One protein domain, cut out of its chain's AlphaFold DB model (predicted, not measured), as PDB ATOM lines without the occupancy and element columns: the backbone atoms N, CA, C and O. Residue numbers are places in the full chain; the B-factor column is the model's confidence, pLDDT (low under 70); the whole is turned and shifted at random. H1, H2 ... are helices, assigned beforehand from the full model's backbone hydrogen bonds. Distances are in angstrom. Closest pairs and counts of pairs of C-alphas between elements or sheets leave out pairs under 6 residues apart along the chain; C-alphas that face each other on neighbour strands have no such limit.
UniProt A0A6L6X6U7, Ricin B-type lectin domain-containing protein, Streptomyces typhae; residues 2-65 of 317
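AT A GLANCE: This is residues 2 to 65 of the 317 residues of the protein "Ricin B-type lectin domain-containing protein" of Streptomyces typhae (UniProt A0A6L6X6U7). This flat model has little regular structure: the helix H1 and the short H2 meet at a corner, the short H3 lies well away from H1, and the winding stretch of residues 44 to 65 passes through the middle. Short parallel pairings tie residues 50 to 51 to residues 2 to 3 and 60 to 61, and residues 47 to 48 to 31 to 32. The printed part has 64 residues, 21 of them in the named helices H1, H2, H3, with no named strand; it is all helix and compact, with a radius of gyration of the C-alphas of 12.1 A and spans of 38 by 32 by 15 A.

HOW THE PARTS SIT: Look at H1, residues 11 to 23, where residues 21 to 22 alone only just touch H2, residues 27 to 30, only at the corner, with 3 pairs of C-alphas within 8 A; the closest, Leu 22 and Arg 28, are 4.4 A apart. H3, residues 40 to 43, is apart from both. Every O i to N i+4 pair in H1 is within hydrogen-bond range; H2 and H3 are too short for one.

IN THESE COORDINATES: Find C-alpha 11 at (46.416, 25.864, 125.355); H1 runs 18.4 A to C-alpha 23. H3 ends at C-alpha 43, (53.101, 47.498, 108.957).

THE WHOLE: The C-alphas farthest apart, Glu 9 and Arg 41, are 37.7 A apart. The printed part has no cut, no link between named helices is long, and no printed residue is under 70 in pLDDT.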
ATOM      1  N   ARG A   2      56.057  35.433 114.493       94.31
ATOM      2  CA  ARG A   2      55.345  34.167 114.699       94.31
ATOM      3  C   ARG A   2      55.323  33.875 116.198       94.31
ATOM      4  O   ARG A   2      56.367  33.987 116.832       94.31
ATOM      5  N   VAL A   3      54.162  33.540 116.751       94.69
ATOM      6  CA  VAL A   3      54.024  33.095 118.145       94.69
ATOM      7  C   VAL A   3      53.399  31.708 118.177       94.69
ATOM      8  O   VAL A   3      52.416  31.469 117.481       94.69
ATOM      9  N   GLN A   4      53.980  30.792 118.943       94.19
ATOM     10  CA  GLN A   4      53.550  29.399 119.027       94.19
ATOM     11  C   GLN A   4      53.850  28.843 120.421       94.19
ATOM     12  O   GLN A   4      54.764  29.306 121.105       94.19
ATOM     13  N   GLN A   5      53.038  27.884 120.848       94.56
ATOM     14  CA  GLN A   5      53.249  27.094 122.049       94.56
ATOM     15  C   GLN A   5      54.134  25.888 121.722       94.56
ATOM     16  O   GLN A   5      53.802  25.107 120.837       94.56
ATOM     17  N   GLU A   6      55.243  25.745 122.449       90.19
ATOM     18  CA  GLU A   6      56.252  24.707 122.168       90.19
ATOM     19  C   GLU A   6      56.241  23.543 123.175       90.19
ATOM     20  O   GLU A   6      56.505  22.411 122.799       90.19
ATOM     21  N   HIS A   7      55.941  23.794 124.459       89.06
ATOM     22  CA  HIS A   7      56.118  22.780 125.519       89.06
ATOM     23  C   HIS A   7      54.895  22.560 126.416       89.06
ATOM     24  O   HIS A   7      54.661  21.456 126.896       89.06
ATOM     25  N   SER A   8      54.139  23.608 126.749       88.44
ATOM     26  CA  SER A   8      52.996  23.448 127.657       88.44
ATOM     27  C   SER A   8      51.870  22.672 126.970       88.44
ATOM     28  O   SER A   8      51.657  22.853 125.777       88.44
ATOM     29  N   GLU A   9      51.096  21.899 127.727       90.69
ATOM     30  CA  GLU A   9      49.864  21.254 127.246       90.69
ATOM     31  C   GLU A   9      48.605  22.119 127.494       90.69
ATOM     32  O   GLU A   9      47.509  21.786 127.048       90.69
ATOM     33  N   ASP A  10      48.738  23.264 128.182       96.12
ATOM     34  CA  ASP A  10      47.617  24.140 128.556       96.12
ATOM     35  C   ASP A  10      47.427  25.275 127.538       96.12
ATOM     36  O   ASP A  10      47.891  26.411 127.704       96.12
ATOM     37  N   ASN A  11      46.732  24.941 126.448       95.69
ATOM     38  CA  ASN A  11      46.416  25.864 125.355       95.69
ATOM     39  C   ASN A  11      45.691  27.126 125.837       95.69
ATOM     40  O   ASN A  11      45.969  28.232 125.364       95.69
ATOM     41  N   ASP A  12      44.757  26.987 126.777       95.94
ATOM     42  CA  ASP A  12      43.944  28.114 127.221       95.94
ATOM     43  C   ASP A  12      44.761  29.077 128.076       95.94
ATOM     44  O   ASP A  12      44.638  30.296 127.934       95.94
ATOM     45  N   ARG A  13      45.642  28.560 128.937       96.06
ATOM     46  CA  ARG A  13      46.567  29.399 129.698       96.06
ATOM     47  C   ARG A  13      47.536  30.138 128.788       96.06
ATOM     48  O   ARG A  13      47.732  31.332 129.010       96.06
ATOM     49  N   PHE A  14      48.097  29.481 127.773       96.06
ATOM     50  CA  PHE A  14      48.963  30.141 126.791       96.06
ATOM     51  C   PHE A  14      48.248  31.325 126.123       96.06
ATOM     52  O   PHE A  14      48.744  32.456 126.166       96.06
ATOM     53  N   LYS A  15      47.035  31.098 125.598       95.88
ATOM     54  CA  LYS A  15      46.219  32.144 124.958       95.88
ATOM     55  C   LYS A  15      45.888  33.289 125.914       95.88
ATOM     56  O   LYS A  15      46.058  34.453 125.552       95.88
ATOM     57  N   ARG A  16      45.451  32.976 127.142       96.38
ATOM     58  CA  ARG A  16      45.125  33.986 128.166       96.38
ATOM     59  C   ARG A  16      46.333  34.850 128.513       96.38
ATOM     60  O   ARG A  16      46.205  36.069 128.543       96.38
ATOM     61  N   ILE A  17      47.499  34.243 128.744       96.00
ATOM     62  CA  ILE A  17      48.721  34.985 129.082       96.00
ATOM     63  C   ILE A  17      49.110  35.906 127.929       96.00
ATOM     64  O   ILE A  17      49.336  37.091 128.156       96.00
ATOM     65  N   PHE A  18      49.143  35.401 126.692       95.69
ATOM     66  CA  PHE A  18      49.492  36.231 125.541       95.69
ATOM     67  C   PHE A  18      48.545  37.433 125.396       95.69
ATOM     68  O   PHE A  18      49.000  38.567 125.229       95.69
ATOM     69  N   LYS A  19      47.235  37.211 125.558       96.12
ATOM     70  CA  LYS A  19      46.231  38.280 125.519       96.12
ATOM     71  C   LYS A  19      46.405  39.297 126.651       96.12
ATOM     72  O   LYS A  19      46.280  40.496 126.415       96.12
ATOM     73  N   ASP A  20      46.776  38.857 127.851       97.75
ATOM     74  CA  ASP A  20      47.068  39.751 128.976       97.75
ATOM     75  C   ASP A  20      48.251  40.689 128.687       97.75
ATOM     76  O   ASP A  20      48.208  41.863 129.062       97.75
ATOM     77  N   TYR A  21      49.285  40.227 127.975       96.81
ATOM     78  CA  TYR A  21      50.371  41.107 127.528       96.81
ATOM     79  C   TYR A  21      49.887  42.151 126.519       96.81
ATOM     80  O   TYR A  21      50.217  43.335 126.645       96.81
ATOM     81  N   LEU A  22      49.072  41.741 125.544       96.12
ATOM     82  CA  LEU A  22      48.513  42.668 124.562       96.12
ATOM     83  C   LEU A  22      47.638  43.734 125.231       96.12
ATOM     84  O   LEU A  22      47.857  44.928 125.016       96.12
ATOM     85  N   ASP A  23      46.694  43.310 126.067       96.06
ATOM     86  CA  ASP A  23      45.585  44.160 126.503       96.06
ATOM     87  C   ASP A  23      45.840  44.800 127.873       96.06
ATOM     88  O   ASP A  23      45.644  46.001 128.040       96.06
ATOM     89  N   LYS A  24      46.332  44.034 128.855       97.62
ATOM     90  CA  LYS A  24      46.541  44.528 130.229       97.62
ATOM     91  C   LYS A  24      47.913  45.167 130.428       97.62
ATOM     92  O   LYS A  24      48.044  46.081 131.238       97.62
ATOM     93  N   LYS A  25      48.944  44.693 129.721       97.12
ATOM     94  CA  LYS A  25      50.301  45.282 129.760       97.12
ATOM     95  C   LYS A  25      50.527  46.343 128.678       97.12
ATOM     96  O   LYS A  25      51.609  46.921 128.616       97.12
ATOM     97  N   GLY A  26      49.512  46.628 127.857       96.06
ATOM     98  CA  GLY A  26      49.504  47.738 126.902       96.06
ATOM     99  C   GLY A  26      50.277  47.486 125.605       96.06
ATOM    100  O   GLY A  26      50.533  48.429 124.851       96.06
ATOM    101  N   TRP A  27      50.658  46.239 125.308       97.25
ATOM    102  CA  TRP A  27      51.498  45.951 124.143       97.25
ATOM    103  C   TRP A  27      50.748  46.001 122.818       97.25
ATOM    104  O   TRP A  27      51.391  46.125 121.779       97.25
ATOM    105  N   ARG A  28      49.408  45.965 122.820       96.88
ATOM    106  CA  ARG A  28      48.585  45.972 121.599       96.88
ATOM    107  C   ARG A  28      48.961  47.094 120.634       96.88
ATOM    108  O   ARG A  28      48.984  46.882 119.427       96.88
ATOM    109  N   SER A  29      49.325  48.265 121.154       96.25
ATOM    110  CA  SER A  29      49.738  49.407 120.333       96.25
ATOM    111  C   SER A  29      51.028  49.168 119.532       96.25
ATOM    112  O   SER A  29      51.238  49.844 118.525       96.25
ATOM    113  N   TYR A  30      51.868  48.199 119.900       96.88
ATOM    114  CA  TYR A  30      53.054  47.818 119.129       96.88
ATOM    115  C   TYR A  30      52.737  46.860 117.986       96.88
ATOM    116  O   TYR A  30      53.552  46.727 117.077       96.88
ATOM    117  N   PHE A  31      51.570  46.216 117.988       97.31
ATOM    118  CA  PHE A  31      51.221  45.212 116.992       97.31
ATOM    119  C   PHE A  31      50.345  45.777 115.871       97.31
ATOM    120  O   PHE A  31      49.545  46.694 116.057       97.31
ATOM    121  N   HIS A  32      50.504  45.200 114.682       96.94
ATOM    122  CA  HIS A  32      49.487  45.199 113.644       96.94
ATOM    123  C   HIS A  32      48.768  43.851 113.729       96.94
ATOM    124  O   HIS A  32      49.387  42.804 113.529       96.94
ATOM    125  N   ILE A  33      47.480  43.892 114.065       96.75
ATOM    126  CA  ILE A  33      46.646  42.713 114.282       96.75
ATOM    127  C   ILE A  33      45.495  42.791 113.283       96.75
ATOM    128  O   ILE A  33      44.671  43.697 113.360       96.75
ATOM    129  N   SER A  34      45.503  41.871 112.325       94.75
ATOM    130  CA  SER A  34      44.551  41.766 111.219       94.75
ATOM    131  C   SER A  34      44.495  40.313 110.746       94.75
ATOM    132  O   SER A  34      45.434  39.551 110.989       94.75
ATOM    133  N   ASP A  35      43.420  39.946 110.060       92.44
ATOM    134  CA  ASP A  35      43.246  38.681 109.339       92.44
ATOM    135  C   ASP A  35      43.758  38.747 107.883       92.44
ATOM    136  O   ASP A  35      43.672  37.773 107.138       92.44
ATOM    137  N   SER A  36      44.324  39.881 107.476       91.38
ATOM    138  CA  SER A  36      44.857  40.129 106.135       91.38
ATOM    139  C   SER A  36      46.272  40.701 106.184       91.38
ATOM    140  O   SER A  36      46.670  41.361 107.151       91.38
ATOM    141  N   PHE A  37      47.059  40.433 105.137       92.06
ATOM    142  CA  PHE A  37      48.431  40.926 105.048       92.06
ATOM    143  C   PHE A  37      48.459  42.461 104.950       92.06
ATOM    144  O   PHE A  37      47.830  43.034 104.057       92.06
ATOM    145  N   PRO A  38      49.208  43.161 105.823       92.00
ATOM    146  CA  PRO A  38      49.355  44.604 105.716       92.00
ATOM    147  C   PRO A  38      50.252  44.998 104.543       92.00
ATOM    148  O   PRO A  38      51.201  44.302 104.184       92.00
ATOM    149  N   THR A  39      50.041  46.209 104.031       87.69
ATOM    150  CA  THR A  39      51.057  46.880 103.211       87.69
ATOM    151  C   THR A  39      52.259  47.285 104.070       87.69
ATOM    152  O   THR A  39      52.141  47.492 105.280       87.69
ATOM    153  N   LEU A  40      53.417  47.532 103.449       83.69
ATOM    154  CA  LEU A  40      54.578  48.068 104.171       83.69
ATOM    155  C   LEU A  40      54.264  49.397 104.884       83.69
ATOM    156  O   LEU A  40      54.792  49.662 105.962       83.69
ATOM    157  N   ARG A  41      53.388  50.230 104.304       82.81
ATOM    158  CA  ARG A  41      52.953  51.500 104.905       82.81
ATOM    159  C   ARG A  41      52.245  51.273 106.240       82.81
ATOM    160  O   ARG A  41      52.523  51.996 107.189       82.81
ATOM    161  N   THR A  42      51.354  50.285 106.308       87.25
ATOM    162  CA  THR A  42      50.555  49.997 107.508       87.25
ATOM    163  C   THR A  42      51.304  49.140 108.528       87.25
ATOM    164  O   THR A  42      51.039  49.252 109.723       87.25
ATOM    165  N   ALA A  43      52.266  48.325 108.085       92.31
ATOM    166  CA  ALA A  43      53.101  47.498 108.957       92.31
ATOM    167  C   ALA A  43      54.297  48.247 109.574       92.31
ATOM    168  O   ALA A  43      54.835  47.821 110.595       92.31
ATOM    169  N   ARG A  44      54.764  49.343 108.962       89.19
ATOM    170  CA  ARG A  44      55.966  50.059 109.414       89.19
ATOM    171  C   ARG A  44      55.832  50.496 110.881       89.19
ATOM    172  O   ARG A  44      54.842  51.109 111.263       89.19
ATOM    173  N   ARG A  45      56.877  50.228 111.683       93.38
ATOM    174  CA  ARG A  45      56.942  50.472 113.146       93.38
ATOM    175  C   ARG A  45      55.938  49.653 113.973       93.38
ATOM    176  O   ARG A  45      55.703  49.983 115.133       93.38
ATOM    177  N   LYS A  46      55.356  48.603 113.395       96.81
ATOM    178  CA  LYS A  46      54.480  47.652 114.080       96.81
ATOM    179  C   LYS A  46      55.039  46.240 113.965       96.81
ATOM    180  O   LYS A  46      55.759  45.909 113.026       96.81
ATOM    181  N   ILE A  47      54.658  45.390 114.906       97.00
ATOM    182  CA  ILE A  47      54.894  43.953 114.868       97.00
ATOM    183  C   ILE A  47      53.659  43.304 114.243       97.00
ATOM    184  O   ILE A  47      52.587  43.309 114.839       97.00
ATOM    185  N   VAL A  48      53.785  42.740 113.044       97.19
ATOM    186  CA  VAL A  48      52.689  41.956 112.451       97.19
ATOM    187  C   VAL A  48      52.558  40.643 113.219       97.19
ATOM    188  O   VAL A  48      53.533  39.885 113.305       97.19
ATOM    189  N   LEU A  49      51.386  40.395 113.805       97.62
ATOM    190  CA  LEU A  49      51.114  39.163 114.542       97.62
ATOM    191  C   LEU A  49      50.797  38.020 113.571       97.62
ATOM    192  O   LEU A  49      49.829  38.093 112.816       97.62
ATOM    193  N   MET A  50      51.617  36.971 113.622       97.00
ATOM    194  CA  MET A  50      51.375  35.688 112.968       97.00
ATOM    195  C   MET A  50      51.210  34.638 114.067       97.00
ATOM    196  O   MET A  50      52.142  34.342 114.812       97.00
ATOM    197  N   SER A  51      50.015  34.102 114.208       95.12
ATOM    198  CA  SER A  51      49.658  33.158 115.255       95.12
ATOM    199  C   SER A  51      49.810  31.738 114.740       95.12
ATOM    200  O   SER A  51      49.097  31.317 113.832       95.12
ATOM    201  N   GLY A  52      50.775  31.024 115.310       92.75
ATOM    202  CA  GLY A  52      50.963  29.592 115.132       92.75
ATOM    203  C   GLY A  52      49.978  28.793 115.976       92.75
ATOM    204  O   GLY A  52      48.870  29.247 116.269       92.75
ATOM    205  N   TRP A  53      50.385  27.586 116.361       91.38
ATOM    206  CA  TRP A  53      49.540  26.697 117.149       91.38
ATOM    207  C   TRP A  53      49.712  26.922 118.668       91.38
ATOM    208  O   TRP A  53      50.841  27.058 119.133       91.38
ATOM    209  N   PRO A  54      48.631  26.956 119.465       93.31
ATOM    210  CA  PRO A  54      47.248  27.113 119.041       93.31
ATOM    211  C   PRO A  54      46.973  28.551 118.576       93.31
ATOM    212  O   PRO A  54      47.564  29.509 119.079       93.31
ATOM    213  N   TRP A  55      46.006  28.716 117.669       94.56
ATOM    214  CA  TRP A  55      45.580  30.051 117.248       94.56
ATOM    215  C   TRP A  55      45.049  30.851 118.446       94.56
ATOM    216  O   TRP A  55      44.195  30.375 119.204       94.56
ATOM    217  N   VAL A  56      45.556  32.075 118.619       94.06
ATOM    218  CA  VAL A  56      45.272  32.933 119.787       94.06
ATOM    219  C   VAL A  56      44.004  33.782 119.639       94.06
ATOM    220  O   VAL A  56      43.697  34.578 120.521       94.06
ATOM    221  N   GLY A  57      43.251  33.602 118.548       93.94
ATOM    222  CA  GLY A  57      41.987  34.302 118.290       93.94
ATOM    223  C   GLY A  57      42.117  35.608 117.502       93.94
ATOM    224  O   GLY A  57      41.112  36.261 117.242       93.94
ATOM    225  N   GLU A  58      43.331  36.013 117.130       95.50
ATOM    226  CA  GLU A  58      43.600  37.246 116.390       95.50
ATOM    227  C   GLU A  58      44.934  37.159 115.635       95.50
ATOM    228  O   GLU A  58      45.781  36.333 115.971       95.50
ATOM    229  N   GLY A  59      45.121  38.010 114.621       96.00
ATOM    230  CA  GLY A  59      46.301  37.986 113.752       96.00
ATOM    231  C   GLY A  59      46.206  36.965 112.616       96.00
ATOM    232  O   GLY A  59      45.234  36.217 112.495       96.00
ATOM    233  N   LEU A  60      47.245  36.938 111.782       96.81
ATOM    234  CA  LEU A  60      47.357  36.007 110.662       96.81
ATOM    235  C   LEU A  60      47.516  34.578 111.186       96.81
ATOM    236  O   LEU A  60      48.287  34.349 112.115       96.81
ATOM    237  N   VAL A  61      46.835  33.607 110.590       95.94
ATOM    238  CA  VAL A  61      46.872  32.207 111.023       95.94
ATOM    239  C   VAL A  61      48.021  31.509 110.308       95.94
ATOM    240  O   VAL A  61      47.904  31.140 109.145       95.94
ATOM    241  N   PHE A  62      49.148  31.318 110.994       95.31
ATOM    242  CA  PHE A  62      50.377  30.805 110.377       95.31
ATOM    243  C   PHE A  62      50.220  29.386 109.807       95.31
ATOM    244  O   PHE A  62      50.907  29.030 108.859       95.31
ATOM    245  N   SER A  63      49.294  28.593 110.351       91.75
ATOM    246  CA  SER A  63      48.961  27.248 109.863       91.75
ATOM    247  C   SER A  63      47.916  27.227 108.739       91.75
ATOM    248  O   SER A  63      47.512  26.150 108.317       91.75
ATOM    249  N   SER A  64      47.401  28.382 108.305       93.88
ATOM    250  CA  SER A  64      46.393  28.444 107.248       93.88
ATOM    251  C   SER A  64      47.056  28.399 105.879       93.88
ATOM    252  O   SER A  64      47.694  29.371 105.475       93.88
ATOM    253  N   ASP A  65      46.808  27.332 105.121       92.44
ATOM    254  CA  ASP A  65      47.279  27.200 103.736       92.44
ATOM    255  C   ASP A  65      46.688  28.262 102.797       92.44
ATOM    256  O   ASP A  65      47.173  28.443 101.681       92.44
TER     257      ASP A  65